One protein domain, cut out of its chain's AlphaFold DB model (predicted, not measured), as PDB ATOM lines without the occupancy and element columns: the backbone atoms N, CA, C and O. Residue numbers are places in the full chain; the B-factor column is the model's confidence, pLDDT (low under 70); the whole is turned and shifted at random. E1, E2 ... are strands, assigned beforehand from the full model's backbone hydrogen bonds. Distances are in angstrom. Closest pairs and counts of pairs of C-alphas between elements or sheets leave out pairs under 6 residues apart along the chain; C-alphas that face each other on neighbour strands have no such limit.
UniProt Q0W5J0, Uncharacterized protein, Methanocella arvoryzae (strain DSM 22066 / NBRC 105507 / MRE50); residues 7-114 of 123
ATOM      1  N   ASP A   7      46.433  -8.843  -5.608       94.62
ATOM      2  CA  ASP A   7      46.716  -9.683  -4.451       94.62
ATOM      3  C   ASP A   7      46.569  -8.825  -3.193       94.62
ATOM      4  O   ASP A   7      47.266  -7.822  -3.025       94.62
ATOM      5  N   ILE A   8      45.608  -9.180  -2.345       95.25
ATOM      6  CA  ILE A   8      45.231  -8.409  -1.161       95.25
ATOM      7  C   ILE A   8      45.278  -9.320   0.064       95.25
ATOM      8  O   ILE A   8      44.741 -10.425   0.051       95.25
ATOM      9  N   GLU A   9      45.855  -8.828   1.156       96.06
ATOM     10  CA  GLU A   9      45.799  -9.483   2.462       96.06
ATOM     11  C   GLU A   9      44.799  -8.765   3.367       96.06
ATOM     12  O   GLU A   9      44.847  -7.543   3.528       96.06
ATOM     13  N   LYS A  10      43.886  -9.523   3.983       93.75
ATOM     14  CA  LYS A  10      42.928  -8.980   4.948       93.75
ATOM     15  C   LYS A  10      42.852  -9.835   6.204       93.75
ATOM     16  O   LYS A  10      42.410 -10.977   6.153       93.75
ATOM     17  N   GLU A  11      43.204  -9.266   7.352       94.81
ATOM     18  CA  GLU A  11      43.007  -9.923   8.645       94.81
ATOM     19  C   GLU A  11      41.539  -9.831   9.085       94.81
ATOM     20  O   GLU A  11      40.976  -8.741   9.221       94.81
ATOM     21  N   THR A  12      40.890 -10.985   9.252       92.38
ATOM     22  CA  THR A  12      39.492 -11.097   9.697       92.38
ATOM     23  C   THR A  12      39.160 -12.546  10.083       92.38
ATOM     24  O   THR A  12      39.994 -13.446   9.957       92.38
ATOM     25  N   ALA A  13      37.956 -12.795  10.598       91.25
ATOM     26  CA  ALA A  13      37.507 -14.146  10.907       91.25
ATOM     27  C   ALA A  13      37.272 -14.948   9.616       91.25
ATOM     28  O   ALA A  13      36.644 -14.478   8.669       91.25
ATOM     29  N   CYS A  14      37.768 -16.182   9.579       90.31
ATOM     30  CA  CYS A  14      37.522 -17.086   8.464       90.31
ATOM     31  C   CYS A  14      36.072 -17.580   8.459       90.31
ATOM     32  O   CYS A  14      35.591 -18.098   9.464       90.31
ATOM     33  N   PHE A  15      35.432 -17.572   7.294       85.69
ATOM     34  CA  PHE A  15      34.072 -18.087   7.135       85.69
ATOM     35  C   PHE A  15      33.880 -19.572   7.482       85.69
ATOM     36  O   PHE A  15      32.768 -19.983   7.792       85.69
ATOM     37  N   ASN A  16      34.934 -20.386   7.365       90.00
ATOM     38  CA  ASN A  16      34.865 -21.835   7.561       90.00
ATOM     39  C   ASN A  16      35.299 -22.258   8.968       90.00
ATOM     40  O   ASN A  16      34.637 -23.061   9.611       90.00
ATOM     41  N   CYS A  17      36.440 -21.751   9.448       92.31
ATOM     42  CA  CYS A  17      36.983 -22.151  10.753       92.31
ATOM     43  C   CYS A  17      36.733 -21.137  11.874       92.31
ATOM     44  O   CYS A  17      37.099 -21.414  13.014       92.31
ATOM     45  N   HIS A  18      36.171 -19.966  11.558       91.19
ATOM     46  CA  HIS A  18      35.839 -18.876  12.486       91.19
ATOM     47  C   HIS A  18      37.009 -18.301  13.303       91.19
ATOM     48  O   HIS A  18      36.811 -17.429  14.143       91.19
ATOM     49  N   LYS A  19      38.248 -18.737  13.045       93.94
ATOM     50  CA  LYS A  19      39.454 -18.155  13.642       93.94
ATOM     51  C   LYS A  19      39.844 -16.873  12.910       93.94
ATOM     52  O   LYS A  19      39.710 -16.806  11.687       93.94
ATOM     53  N   GLY A  20      40.365 -15.898  13.655       95.12
ATOM     54  CA  GLY A  20      41.054 -14.742  13.080       95.12
ATOM     55  C   GLY A  20      42.291 -15.204  12.312       95.12
ATOM     56  O   GLY A  20      43.124 -15.923  12.863       95.12
ATOM     57  N   ALA A  21      42.362 -14.861  11.032       95.88
ATOM     58  CA  ALA A  21      43.460 -15.221  10.146       95.88
ATOM     59  C   ALA A  21      43.555 -14.223   8.990       95.88
ATOM     60  O   ALA A  21      42.582 -13.543   8.654       95.88
ATOM     61  N   ILE A  22      44.708 -14.196   8.327       97.69
ATOM     62  CA  ILE A  22      44.829 -13.513   7.042       97.69
ATOM     63  C   ILE A  22      43.964 -14.266   6.020       97.69
ATOM     64  O   ILE A  22      44.035 -15.490   5.888       97.69
ATOM     65  N   GLN A  23      43.112 -13.528   5.322       96.38
ATOM     66  CA  GLN A  23      42.418 -13.969   4.122       96.38
ATOM     67  C   GLN A  23      43.195 -13.399   2.932       96.38
ATOM     68  O   GLN A  23      43.313 -12.179   2.803       96.38
ATOM     69  N   LEU A  24      43.756 -14.277   2.103       97.62
ATOM     70  CA  LEU A  24      44.380 -13.909   0.834       97.62
ATOM     71  C   LEU A  24      43.265 -13.744  -0.195       97.62
ATOM     72  O   LEU A  24      42.500 -14.681  -0.406       97.62
ATOM     73  N   ILE A  25      43.141 -12.563  -0.786       96.75
ATOM     74  CA  ILE A  25      42.097 -12.219  -1.749       96.75
ATOM     75  C   ILE A  25      42.778 -11.961  -3.093       96.75
ATOM     76  O   ILE A  25      43.509 -10.985  -3.255       96.75
ATOM     77  N   GLU A  26      42.524 -12.844  -4.051       97.00
ATOM     78  CA  GLU A  26      43.053 -12.799  -5.410       97.00
ATOM     79  C   GLU A  26      41.930 -12.341  -6.345       97.00
ATOM     80  O   GLU A  26      40.974 -13.082  -6.556       97.00
ATOM     81  N   ILE A  27      42.015 -11.132  -6.903       95.62
ATOM     82  CA  ILE A  27      41.008 -10.593  -7.832       95.62
ATOM     83  C   ILE A  27      41.606 -10.518  -9.234       95.62
ATOM     84  O   ILE A  27      42.586  -9.813  -9.467       95.62
ATOM     85  N   THR A  28      40.988 -11.197 -10.193       94.69
ATOM     86  CA  THR A  28      41.353 -11.169 -11.616       94.69
ATOM     87  C   THR A  28      40.215 -10.558 -12.443       94.69
ATOM     88  O   THR A  28      39.165 -10.230 -11.896       94.69
ATOM     89  N   PRO A  29      40.354 -10.378 -13.770       92.81
ATOM     90  CA  PRO A  29      39.238  -9.931 -14.607       92.81
ATOM     91  C   PRO A  29      38.018 -10.867 -14.626       92.81
ATOM     92  O   PRO A  29      36.930 -10.411 -14.967       92.81
ATOM     93  N   VAL A  30      38.185 -12.151 -14.294       93.06
ATOM     94  CA  VAL A  30      37.147 -13.184 -14.481       93.06
ATOM     95  C   VAL A  30      36.712 -13.871 -13.190       93.06
ATOM     96  O   VAL A  30      35.614 -14.418 -13.133       93.06
ATOM     97  N   GLU A  31      37.534 -13.826 -12.148       95.44
ATOM     98  CA  GLU A  31      37.259 -14.500 -10.882       95.44
ATOM     99  C   GLU A  31      37.856 -13.755  -9.690       95.44
ATOM    100  O   GLU A  31      38.809 -12.985  -9.827       95.44
ATOM    101  N   THR A  32      37.291 -14.014  -8.513       96.06
ATOM    102  CA  THR A  32      37.890 -13.695  -7.220       96.06
ATOM    103  C   THR A  32      38.001 -14.965  -6.387       96.06
ATOM    104  O   THR A  32      37.010 -15.678  -6.228       96.06
ATOM    105  N   VAL A  33      39.177 -15.223  -5.821       96.69
ATOM    106  CA  VAL A  33      39.420 -16.335  -4.894       96.69
ATOM    107  C   VAL A  33      39.815 -15.771  -3.537       96.69
ATOM    108  O   VAL A  33      40.632 -14.859  -3.449       96.69
ATOM    109  N   ILE A  34      39.204 -16.290  -2.473       95.75
ATOM    110  CA  ILE A  34      39.512 -15.906  -1.093       95.75
ATOM    111  C   ILE A  34      39.965 -17.137  -0.328       95.75
ATOM    112  O   ILE A  34      39.157 -18.035  -0.100       95.75
ATOM    113  N   THR A  35      41.215 -17.136   0.125       96.94
ATOM    114  CA  THR A  35      41.860 -18.272   0.790       96.94
ATOM    115  C   THR A  35      42.221 -17.926   2.229       96.94
ATOM    116  O   THR A  35      42.964 -16.982   2.497       96.94
ATOM    117  N   CYS A  36      41.734 -18.713   3.187       96.25
ATOM    118  CA  CYS A  36      42.111 -18.556   4.591       96.25
ATOM    119  C   CYS A  36      43.489 -19.170   4.871       96.25
ATOM    120  O   CYS A  36      43.657 -20.380   4.720       96.25
ATOM    121  N   THR A  37      44.435 -18.394   5.405       97.75
ATOM    122  CA  THR A  37      45.786 -18.901   5.721       97.75
ATOM    123  C   THR A  37      45.828 -19.890   6.889       97.75
ATOM    124  O   THR A  37      46.787 -20.642   7.020       97.75
ATOM    125  N   ASN A  38      44.794 -19.933   7.739       97.38
ATOM    126  CA  ASN A  38      44.743 -20.855   8.878       97.38
ATOM    127  C   ASN A  38      44.175 -22.244   8.527       97.38
ATOM    128  O   ASN A  38      44.616 -23.240   9.092       97.38
ATOM    129  N   CYS A  39      43.159 -22.330   7.661       95.75
ATOM    130  CA  CYS A  39      42.483 -23.607   7.367       95.75
ATOM    131  C   CYS A  39      42.450 -23.987   5.886       95.75
ATOM    132  O   CYS A  39      41.913 -25.042   5.560       95.75
ATOM    133  N   MET A  40      42.999 -23.143   5.009       96.81
ATOM    134  CA  MET A  40      43.054 -23.341   3.557       96.81
ATOM    135  C   MET A  40      41.689 -23.476   2.870       96.81
ATOM    136  O   MET A  40      41.617 -23.912   1.727       96.81
ATOM    137  N   ALA A  41      40.594 -23.116   3.546       94.19
ATOM    138  CA  ALA A  41      39.290 -23.036   2.905       94.19
ATOM    139  C   ALA A  41      39.270 -21.878   1.902       94.19
ATOM    140  O   ALA A  41      39.754 -20.785   2.213       94.19
ATOM    141  N   GLU A  42      38.667 -22.132   0.742       95.06
ATOM    142  CA  GLU A  42      38.564 -21.184  -0.364       95.06
ATOM    143  C   GLU A  42      37.099 -20.810  -0.626       95.06
ATOM    144  O   GLU A  42      36.215 -21.671  -0.599       95.06
ATOM    145  N   ARG A  43      36.838 -19.533  -0.917       92.44
ATOM    146  CA  ARG A  43      35.612 -19.086  -1.595       92.44
ATOM    147  C   ARG A  43      35.963 -18.628  -2.996       92.44
ATOM    148  O   ARG A  43      36.893 -17.849  -3.173       92.44
ATOM    149  N   HIS A  44      35.173 -19.085  -3.956       95.38
ATOM    150  CA  HIS A  44      35.339 -18.782  -5.369       95.38
ATOM    151  C   HIS A  44      34.161 -17.939  -5.837       95.38
ATOM    152  O   HIS A  44      33.006 -18.284  -5.584       95.38
ATOM    153  N   TYR A  45      34.448 -16.843  -6.526       95.06
ATOM    154  CA  TYR A  45      33.455 -15.969  -7.131       95.06
ATOM    155  C   TYR A  45      33.802 -15.789  -8.602       95.06
ATOM    156  O   TYR A  45      34.952 -15.524  -8.942       95.06
ATOM    157  N   THR A  46      32.817 -15.895  -9.482       95.81
ATOM    158  CA  THR A  46      32.995 -15.702 -10.926       95.81
ATOM    159  C   THR A  46      32.371 -14.393 -11.360       95.81
ATOM    160  O   THR A  46      31.357 -13.972 -10.801       95.81
ATOM    161  N   ILE A  47      32.964 -13.746 -12.362       95.12
ATOM    162  CA  ILE A  47      32.442 -12.493 -12.897       95.12
ATOM    163  C   ILE A  47      30.991 -12.679 -13.359       95.12
ATOM    164  O   ILE A  47      30.672 -13.589 -14.121       95.12
ATOM    165  N   HIS A  48      30.112 -11.812 -12.869       93.88
ATOM    166  CA  HIS A  48      28.697 -11.780 -13.221       93.88
ATOM    167  C   HIS A  48      28.378 -10.566 -14.097       93.88
ATOM    168  O   HIS A  48      27.622 -10.672 -15.060       93.88
ATOM    169  N   LYS A  49      28.965  -9.406 -13.780       93.50
ATOM    170  CA  LYS A  49      28.654  -8.139 -14.449       93.50
ATOM    171  C   LYS A  49      29.858  -7.200 -14.480       93.50
ATOM    172  O   LYS A  49      30.615  -7.128 -13.511       93.50
ATOM    173  N   VAL A  50      30.001  -6.455 -15.574       95.25
ATOM    174  CA  VAL A  50      30.990  -5.379 -15.747       95.25
ATOM    175  C   VAL A  50      30.274  -4.149 -16.290       95.25
ATOM    176  O   VAL A  50      29.553  -4.261 -17.280       95.25
ATOM    177  N   GLU A  51      30.457  -2.993 -15.656       94.94
ATOM    178  CA  GLU A  51      29.775  -1.745 -16.022       94.94
ATOM    179  C   GLU A  51      30.673  -0.520 -15.878       94.94
ATOM    180  O   GLU A  51      31.602  -0.501 -15.072       94.94
ATOM    181  N   VAL A  52      30.349   0.522 -16.647       95.06
ATOM    182  CA  VAL A  52      30.938   1.864 -16.558       95.06
ATOM    183  C   VAL A  52      29.791   2.874 -16.625       95.06
ATOM    184  O   VAL A  52      29.455   3.333 -17.714       95.06
ATOM    185  N   PRO A  53      29.096   3.130 -15.506       91.06
ATOM    186  CA  PRO A  53      27.987   4.072 -15.485       91.06
ATOM    187  C   PRO A  53      28.492   5.519 -15.589       91.06
ATOM    188  O   PRO A  53      29.597   5.834 -15.151       91.06
ATOM    189  N   ASP A  54      27.650   6.411 -16.114       88.62
ATOM    190  CA  ASP A  54      27.945   7.852 -16.204       88.62
ATOM    191  C   ASP A  54      27.866   8.566 -14.839       88.62
ATOM    192  O   ASP A  54      28.351   9.686 -14.674       88.62
ATOM    193  N   THR A  55      27.248   7.922 -13.848       89.06
ATOM    194  CA  THR A  55      27.091   8.416 -12.475       89.06
ATOM    195  C   THR A  55      27.627   7.394 -11.472       89.06
ATOM    196  O   THR A  55      27.623   6.198 -11.781       89.06
ATOM    197  N   PRO A  56      28.022   7.813 -10.253       85.38
ATOM    198  CA  PRO A  56      28.428   6.884  -9.205       85.38
ATOM    199  C   PRO A  56      27.366   5.796  -8.987       85.38
ATOM    200  O   PRO A  56      26.179   6.128  -8.898       85.38
ATOM    201  N   PRO A  57      27.758   4.512  -8.904       83.25
ATOM    202  CA  PRO A  57      26.811   3.453  -8.601       83.25
ATOM    203  C   PRO A  57      26.317   3.566  -7.156       83.25
ATOM    204  O   PRO A  57      26.972   4.158  -6.295       83.25
ATOM    205  N   GLU A  58      25.166   2.954  -6.888       81.50
ATOM    206  CA  GLU A  58      24.611   2.863  -5.540       81.50
ATOM    207  C   GLU A  58      25.592   2.183  -4.565       81.50
ATOM    208  O   GLU A  58      26.476   1.393  -4.938       81.50
ATOM    209  N   ALA A  59      25.439   2.504  -3.277       74.19
ATOM    210  CA  ALA A  59      26.224   1.879  -2.223       74.19
ATOM    211  C   ALA A  59      26.077   0.349  -2.285       74.19
ATOM    212  O   ALA A  59      25.033  -0.177  -2.659       74.19
ATOM    213  N   PHE A  60      27.134  -0.381  -1.918       72.50
ATOM    214  CA  PHE A  60      27.127  -1.854  -1.965       72.50
ATOM    215  C   PHE A  60      26.100  -2.483  -1.021       72.50
ATOM    216  O   PHE A  60      25.803  -3.669  -1.118       72.50
ATOM    217  N   GLU A  61      25.626  -1.711  -0.052       66.31
ATOM    218  CA  GLU A  61      24.980  -2.234   1.133       66.31
ATOM    219  C   GLU A  61      23.464  -2.205   0.980       66.31
ATOM    220  O   GLU A  61      22.844  -1.145   0.961       66.31
ATOM    221  N   ASP A  62      22.869  -3.394   0.956       58.66
ATOM    222  CA  ASP A  62      21.478  -3.585   1.345       58.66
ATOM    223  C   ASP A  62      21.433  -3.668   2.885       58.66
ATOM    224  O   ASP A  62      22.003  -4.582   3.495       58.66
ATOM    225  N   GLU A  63      20.797  -2.690   3.538       55.16
ATOM    226  CA  GLU A  63      20.683  -2.627   5.003       55.16
ATOM    227  C   GLU A  63      20.050  -3.892   5.607       55.16
ATOM    228  O   GLU A  63      20.390  -4.269   6.732       55.16
ATOM    229  N   ALA A  64      19.201  -4.608   4.859       54.12
ATOM    230  CA  ALA A  64      18.595  -5.859   5.312       54.12
ATOM    231  C   ALA A  64      19.596  -7.033   5.366       54.12
ATOM    232  O   ALA A  64      19.362  -8.024   6.068       54.12
ATOM    233  N   PHE A  65      20.720  -6.935   4.650       51.09
ATOM    234  CA  PHE A  65      21.734  -7.987   4.538       51.09
ATOM    235  C   PHE A  65      22.763  -7.958   5.680       51.09
ATOM    236  O   PHE A  65      23.289  -9.004   6.071       51.09
ATOM    237  N   ARG A  66      22.992  -6.778   6.278       53.12
ATOM    238  CA  ARG A  66      23.973  -6.540   7.356       53.12
ATOM    239  C   ARG A  66      23.785  -7.401   8.605       53.12
ATOM    240  O   ARG A  66      24.743  -7.634   9.330       53.12
ATOM    241  N   LEU A  67      22.566  -7.861   8.882       50.47
ATOM    242  CA  LEU A  67      22.246  -8.540  10.144       50.47
ATOM    243  C   LEU A  67      22.627 -10.029  10.174       50.47
ATOM    244  O   LEU A  67      22.550 -10.638  11.239       50.47
ATOM    245  N   ARG A  68      22.995 -10.637   9.036       55.78
ATOM    246  CA  ARG A  68      23.188 -12.099   8.938       55.78
ATOM    247  C   ARG A  68      24.517 -12.556   8.341       55.78
ATOM    248  O   ARG A  68      24.812 -13.744   8.438       55.78
ATOM    249  N   HIS A  69      25.299 -11.660   7.739       62.12
ATOM    250  CA  HIS A  69      26.416 -12.049   6.878       62.12
ATOM    251  C   HIS A  69      27.671 -11.201   7.115       62.12
ATOM    252  O   HIS A  69      27.577 -10.012   7.414       62.12
ATOM    253  N   ASP A  70      28.845 -11.818   6.950       72.00
ATOM    254  CA  ASP A  70      30.136 -11.128   6.990       72.00
ATOM    255  C   ASP A  70      30.256 -10.195   5.777       72.00
ATOM    256  O   ASP A  70      30.313 -10.668   4.642       72.00
ATOM    257  N   ILE A  71      30.306  -8.880   6.015       84.38
ATOM    258  CA  ILE A  71      30.526  -7.863   4.978       84.38
ATOM    259  C   ILE A  71      31.874  -7.186   5.226       84.38
ATOM    260  O   ILE A  71      32.138  -6.644   6.302       84.38
ATOM    261  N   TRP A  72      32.738  -7.202   4.217       90.00
ATOM    262  CA  TRP A  72      34.048  -6.566   4.231       90.00
ATOM    263  C   TRP A  72      34.078  -5.420   3.232       90.00
ATOM    264  O   TRP A  72      34.068  -5.645   2.027       90.00
ATOM    265  N   ASN A  73      34.200  -4.199   3.739       90.88
ATOM    266  CA  ASN A  73      34.400  -3.002   2.929       90.88
ATOM    267  C   ASN A  73      35.819  -2.478   3.171       90.88
ATOM    268  O   ASN A  73      36.190  -2.214   4.316       90.88
ATOM    269  N   PHE A  74      36.627  -2.360   2.121       92.81
ATOM    270  CA  PHE A  74      37.987  -1.829   2.216       92.81
ATOM    271  C   PHE A  74      38.442  -1.195   0.895       92.81
ATOM    272  O   PHE A  74      37.734  -1.233  -0.111       92.81
ATOM    273  N   ARG A  75      39.615  -0.557   0.919       94.56
ATOM    274  CA  ARG A  75      40.214   0.114  -0.238       94.56
ATOM    275  C   ARG A  75      41.445  -0.649  -0.721       94.56
ATOM    276  O   ARG A  75      42.196  -1.174   0.098       94.56
ATOM    277  N   TYR A  76      41.650  -0.675  -2.034       94.06
ATOM    278  CA  TYR A  76      42.855  -1.188  -2.681       94.06
ATOM    279  C   TYR A  76      43.452  -0.126  -3.609       94.06
ATOM    280  O   TYR A  76      42.858   0.230  -4.633       94.06
ATOM    281  N   THR A  77      44.636   0.368  -3.252       95.31
ATOM    282  CA  THR A  77      45.376   1.334  -4.064       95.31
ATOM    283  C   THR A  77      46.027   0.624  -5.246       95.31
ATOM    284  O   THR A  77      46.923  -0.202  -5.078       95.31
ATOM    285  N   GLY A  78      45.588   0.955  -6.457       91.94
ATOM    286  CA  GLY A  78      46.090   0.326  -7.671       91.94
ATOM    287  C   GLY A  78      45.604   1.027  -8.928       91.94
ATOM    288  O   GLY A  78      44.731   1.899  -8.883       91.94
ATOM    289  N   LYS A  79      46.176   0.648 -10.073       92.94
ATOM    290  CA  LYS A  79      45.714   1.158 -11.364       92.94
ATOM    291  C   LYS A  79      44.326   0.611 -11.675       92.94
ATOM    292  O   LYS A  79      44.066  -0.585 -11.554       92.94
ATOM    293  N   CYS A  80      43.429   1.500 -12.078       92.75
ATOM    294  CA  CYS A  80      42.158   1.099 -12.647       92.75
ATOM    295  C   CYS A  80      42.392   0.493 -14.032       92.75
ATOM    296  O   CYS A  80      42.954   1.148 -14.907       92.75
ATOM    297  N   VAL A  81      41.875  -0.713 -14.256       89.88
ATOM    298  CA  VAL A  81      42.002  -1.423 -15.540       89.88
ATOM    299  C   VAL A  81      41.304  -0.704 -16.706       89.88
ATOM    300  O   VAL A  81      41.600  -0.974 -17.864       89.88
ATOM    301  N   ASN A  82      40.361   0.196 -16.402       94.00
ATOM    302  CA  ASN A  82      39.586   0.942 -17.392       94.00
ATOM    303  C   ASN A  82      40.206   2.309 -17.709       94.00
ATOM    304  O   ASN A  82      40.536   2.575 -18.860       94.00
ATOM    305  N   CYS A  83      40.386   3.181 -16.709       94.81
ATOM    306  CA  CYS A  83      40.915   4.532 -16.943       94.81
ATOM    307  C   CYS A  83      42.439   4.657 -16.778       94.81
ATOM    308  O   CYS A  83      43.003   5.688 -17.125       94.81
ATOM    309  N   GLY A  84      43.119   3.646 -16.231       93.44
ATOM    310  CA  GLY A  84      44.569   3.643 -16.006       93.44
ATOM    311  C   GLY A  84      45.055   4.468 -14.807       93.44
ATOM    312  O   GLY A  84      46.222   4.345 -14.425       93.44
ATOM    313  N   ASN A  85      44.189   5.278 -14.186       95.44
ATOM    314  CA  ASN A  85      44.541   6.090 -13.021       95.44
ATOM    315  C   ASN A  85      44.884   5.206 -11.816       95.44
ATOM    316  O   ASN A  85      44.218   4.201 -11.564       95.44
ATOM    317  N   CYS A  86      45.905   5.599 -11.053       95.38
ATOM    318  CA  CYS A  86      46.207   4.991  -9.758       95.38
ATOM    319  C   CYS A  86      45.262   5.585  -8.708       95.38
ATOM    320  O   CYS A  86      45.319   6.787  -8.456       95.38
ATOM    321  N   VAL A  87      44.375   4.764  -8.150       95.50
ATOM    322  CA  VAL A  87      43.272   5.205  -7.282       95.50
ATOM    323  C   VAL A  87      43.055   4.229  -6.131       95.50
ATOM    324  O   VAL A  87      43.435   3.059  -6.219       95.50
ATOM    325  N   ASP A  88      42.371   4.688  -5.086       96.56
ATOM    326  CA  ASP A  88      41.896   3.844  -3.988       96.56
ATOM    327  C   ASP A  88      40.572   3.173  -4.375       96.56
ATOM    328  O   ASP A  88      39.474   3.641  -4.045       96.56
ATOM    329  N   ASN A  89      40.683   2.068  -5.112       95.06
ATOM    330  CA  ASN A  89      39.540   1.279  -5.558       95.06
ATOM    331  C   ASN A  89      38.759   0.753  -4.352       95.06
ATOM    332  O   ASN A  89      39.344   0.293  -3.372       95.06
ATOM    333  N   GLU A  90      37.435   0.787  -4.431       95.31
ATOM    334  CA  GLU A  90      36.577   0.128  -3.451       95.31
ATOM    335  C   GLU A  90      36.562  -1.363  -3.717       95.31
ATOM    336  O   GLU A  90      36.385  -1.791  -4.860       95.31
ATOM    337  N   VAL A  91      36.711  -2.142  -2.652       95.12
ATOM    338  CA  VAL A  91      36.497  -3.579  -2.665       95.12
ATOM    339  C   VAL A  91      35.486  -3.908  -1.581       95.12
ATOM    340  O   VAL A  91      35.681  -3.602  -0.401       95.12
ATOM    341  N   ASN A  92      34.393  -4.526  -2.004       94.06
ATOM    342  CA  ASN A  92      33.338  -4.984  -1.126       94.06
ATOM    343  C   ASN A  92      33.190  -6.494  -1.296       94.06
ATOM    344  O   ASN A  92      33.080  -6.976  -2.420       94.06
ATOM    345  N   VAL A  93      33.214  -7.238  -0.199       91.75
ATOM    346  CA  VAL A  93      33.078  -8.697  -0.194       91.75
ATOM    347  C   VAL A  93      31.977  -9.065   0.784       91.75
ATOM    348  O   VAL A  93      32.014  -8.638   1.935       91.75
ATOM    349  N   ASP A  94      31.037  -9.890   0.345       88.38
ATOM    350  CA  ASP A  94      30.090 -10.578   1.213       88.38
ATOM    351  C   ASP A  94      30.073 -12.092   0.914       88.38
ATOM    352  O   ASP A  94      30.901 -12.625   0.165       88.38
ATOM    353  N   GLU A  95      29.158 -12.832   1.541       86.50
ATOM    354  CA  GLU A  95      29.038 -14.282   1.340       86.50
ATOM    355  C   GLU A  95      28.684 -14.715  -0.094       86.50
ATOM    356  O   GLU A  95      28.980 -15.845  -0.475       86.50
ATOM    357  N   ARG A  96      28.055 -13.845  -0.885       86.88
ATOM    358  CA  ARG A  96      27.509 -14.127  -2.217       86.88
ATOM    359  C   ARG A  96      28.173 -13.329  -3.321       86.88
ATOM    360  O   ARG A  96      28.072 -13.737  -4.472       86.88
ATOM    361  N   ARG A  97      28.781 -12.187  -3.018       91.81
ATOM    362  CA  ARG A  97      29.230 -11.218  -4.011       91.81
ATOM    363  C   ARG A  97      30.563 -10.600  -3.644       91.81
ATOM    364  O   ARG A  97      30.869 -10.358  -2.479       91.81
ATOM    365  N   VAL A  98      31.324 -10.276  -4.680       94.12
ATOM    366  CA  VAL A  98      32.454  -9.352  -4.595       94.12
ATOM    367  C   VAL A  98      32.191  -8.213  -5.560       94.12
ATOM    368  O   VAL A  98      31.801  -8.450  -6.701       94.12
ATOM    369  N   ARG A  99      32.421  -6.976  -5.137       94.81
ATOM    370  CA  ARG A  99      32.414  -5.812  -6.019       94.81
ATOM    371  C   ARG A  99      33.748  -5.098  -5.957       94.81
ATOM    372  O   ARG A  99      34.254  -4.829  -4.873       94.81
ATOM    373  N   THR A 100      34.269  -4.734  -7.124       95.69
ATOM    374  CA  THR A 100      35.336  -3.735  -7.239       95.69
ATOM    375  C   THR A 100      34.808  -2.501  -7.941       95.69
ATOM    376  O   THR A 100      34.166  -2.658  -8.980       95.69
ATOM    377  N   LEU A 101      35.115  -1.310  -7.435       95.88
ATOM    378  CA  LEU A 101      34.693  -0.037  -8.021       95.88
ATOM    379  C   LEU A 101      35.868   0.948  -8.083       95.88
ATOM    380  O   LEU A 101      36.535   1.211  -7.083       95.88
ATOM    381  N   CYS A 102      36.091   1.526  -9.261       96.19
ATOM    382  CA  CYS A 102      36.962   2.682  -9.433       96.19
ATOM    383  C   CYS A 102      36.197   3.975  -9.089       96.19
ATOM    384  O   CYS A 102      35.212   4.267  -9.766       96.19
ATOM    385  N   PRO A 103      36.641   4.788  -8.116       95.38
ATOM    386  CA  PRO A 103      35.929   6.015  -7.749       95.38
ATOM    387  C   PRO A 103      36.014   7.127  -8.810       95.38
ATOM    388  O   PRO A 103      35.184   8.027  -8.799       95.38
ATOM    389  N   GLU A 104      36.987   7.069  -9.727       95.44
ATOM    390  CA  GLU A 104      37.221   8.121 -10.731       95.44
ATOM    391  C   GLU A 104      36.418   7.927 -12.023       95.44
ATOM    392  O   GLU A 104      35.937   8.892 -12.604       95.44
ATOM    393  N   CYS A 105      36.299   6.687 -12.510       96.06
ATOM    394  CA  CYS A 105      35.591   6.387 -13.766       96.06
ATOM    395  C   CYS A 105      34.390   5.459 -13.586       96.06
ATOM    396  O   CYS A 105      33.836   4.977 -14.568       96.06
ATOM    397  N   TYR A 106      34.052   5.130 -12.339       96.50
ATOM    398  CA  TYR A 106      32.946   4.252 -11.953       96.50
ATOM    399  C   TYR A 106      32.985   2.833 -12.524       96.50
ATOM    400  O   TYR A 106      32.043   2.065 -12.327       96.50
ATOM    401  N   PHE A 107      34.096   2.440 -13.158       95.94
ATOM    402  CA  PHE A 107      34.299   1.078 -13.629       95.94
ATOM    403  C   PHE A 107      34.070   0.094 -12.483       95.94
ATOM    404  O   PHE A 107      34.790   0.105 -11.478       95.94
ATOM    405  N   THR A 108      33.050  -0.736 -12.657       95.75
ATOM    406  CA  THR A 108      32.533  -1.644 -11.648       95.75
ATOM    407  C   THR A 108      32.576  -3.064 -12.180       95.75
ATOM    408  O   THR A 108      32.103  -3.348 -13.280       95.75
ATOM    409  N   ARG A 109      33.116  -3.975 -11.373       95.50
ATOM    410  CA  ARG A 109      33.001  -5.421 -11.589       95.50
ATOM    411  C   ARG A 109      32.229  -6.013 -10.431       95.50
ATOM    412  O   ARG A 109      32.544  -5.710  -9.281       95.50
ATOM    413  N   LEU A 110      31.257  -6.855 -10.747       94.81
ATOM    414  CA  LEU A 110      30.487  -7.631  -9.791       94.81
ATOM    415  C   LEU A 110      30.730  -9.113 -10.065       94.81
ATOM    416  O   LEU A 110      30.474  -9.592 -11.171       94.81
ATOM    417  N   TYR A 111      31.211  -9.824  -9.056       95.19
ATOM    418  CA  TYR A 111      31.402 -11.267  -9.050       95.19
ATOM    419  C   TYR A 111      30.350 -11.890  -8.142       95.19
ATOM    420  O   TYR A 111      29.997 -11.304  -7.119       95.19
ATOM    421  N   GLU A 112      29.879 -13.081  -8.491       93.44
ATOM    422  CA  GLU A 112      28.935 -13.853  -7.685       93.44
ATOM    423  C   GLU A 112      29.544 -15.192  -7.271       93.44
ATOM    424  O   GLU A 112      30.374 -15.761  -7.981       93.44
ATOM    425  N   PHE A 113      29.152 -15.670  -6.093       90.12
ATOM    426  CA  PHE A 113      29.655 -16.894  -5.487       90.12
ATOM    427  C   PHE A 113      29.388 -18.086  -6.402       90.12
ATOM    428  O   PHE A 113      28.245 -18.386  -6.755       90.12
ATOM    429  N   ASN A 114      30.460 -18.780  -6.764       82.38
ATOM    430  CA  ASN A 114      30.399 -19.966  -7.589       82.38
ATOM    431  C   ASN A 114      30.295 -21.202  -6.685       82.38
ATOM    432  O   ASN A 114      31.268 -21.627  -6.065       82.38
TER     433      ASN A 114
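Overview. This is residues 7 to 114 of the 123 residues of an uncharacterized protein of Methanocella arvoryzae (strain DSM 22066 / NBRC 105507 / MRE50) (UniProt Q0W5J0). One long antiparallel sheet of eight strands is curled like part of a barrel and folded back on itself, with E1, E2 and E3 as one leaf facing the other leaf of E8, E7, E6 and E5, and the bent strand E4 as the hinge between them. The barrel is not closed: the edge strands E1 and E5 come near each other at one place without pairing, and a long loop, residues 52 to 71, swings wide between the two halves of the chain. The printed part has 108 residues, with no named helix and strands E1 to E8 in that order along the chain; the sheet's order is E1, E2, E3, E4, E8, E7, E6, E5, and the class is all strand. The whole is compact, with a radius of gyration of the C-alphas of 13.8 A and spans of 41 by 30 by 22 A.

Along the chain. E1, residues 7 to 13, begins at C-alpha 7 at (46.716, -9.683, -4.451). E2, residues 20 to 27, is 21.3 A long, and E3 is residues 31 to 36. E4, residues 42 to 51, is 26.5 A long and bends by 52 degrees at residue 48. After the loop, E5, residues 72 to 79, begins at C-alpha 72 at (34.048, -6.566, 4.231) and is 21.0 A long. E6, residues 86 to 93, measures 21.2 A, and E7 is residues 97 to 101. E8, residues 108 to 113, ends at C-alpha 113 at (29.655, -16.894, -5.487).

Arrangement. E1 to E4 form a meander, each strand the antiparallel neighbour of the one before, and E5 to E8 form a second. In the hairpin E1 and E2, N 10 and O 23 are 3.0 A apart; in the hairpin E2 and E3, N 24 and O 35 are 2.8 A apart; in the hairpin E3 and E4, N 34 and O 43 are 2.9 A apart. E4 joins the meanders as the antiparallel neighbour of E8, at 142 degrees, with N 48 and O 110 at 2.8 A and N 51 and O 108 at 2.9 A. Beyond E8, N 100 and O 109 are 2.9 A apart between E7 and E8, N 92 and O 99 2.9 A between E6 and E7, and N 76 and O 89 2.8 A between E5 and E6. The closest C-alphas of the edge strands E1 and E5 are those of Ile 8 and Tyr 76, 7.8 A apart. E2 and E6 are apart.

Size, cuts and confidence. The two C-alphas farthest apart, those of Cys 39 and Asp 54, are 41.9 A from each other. The printed part has no cut, and the one long link is E4 to E5, 20 residues, whose C-alphas lie 10 to 22 A from the mean of all C-alphas. The mean pLDDT of the printed part is 89.8, and residues 61 to 69 are under 70.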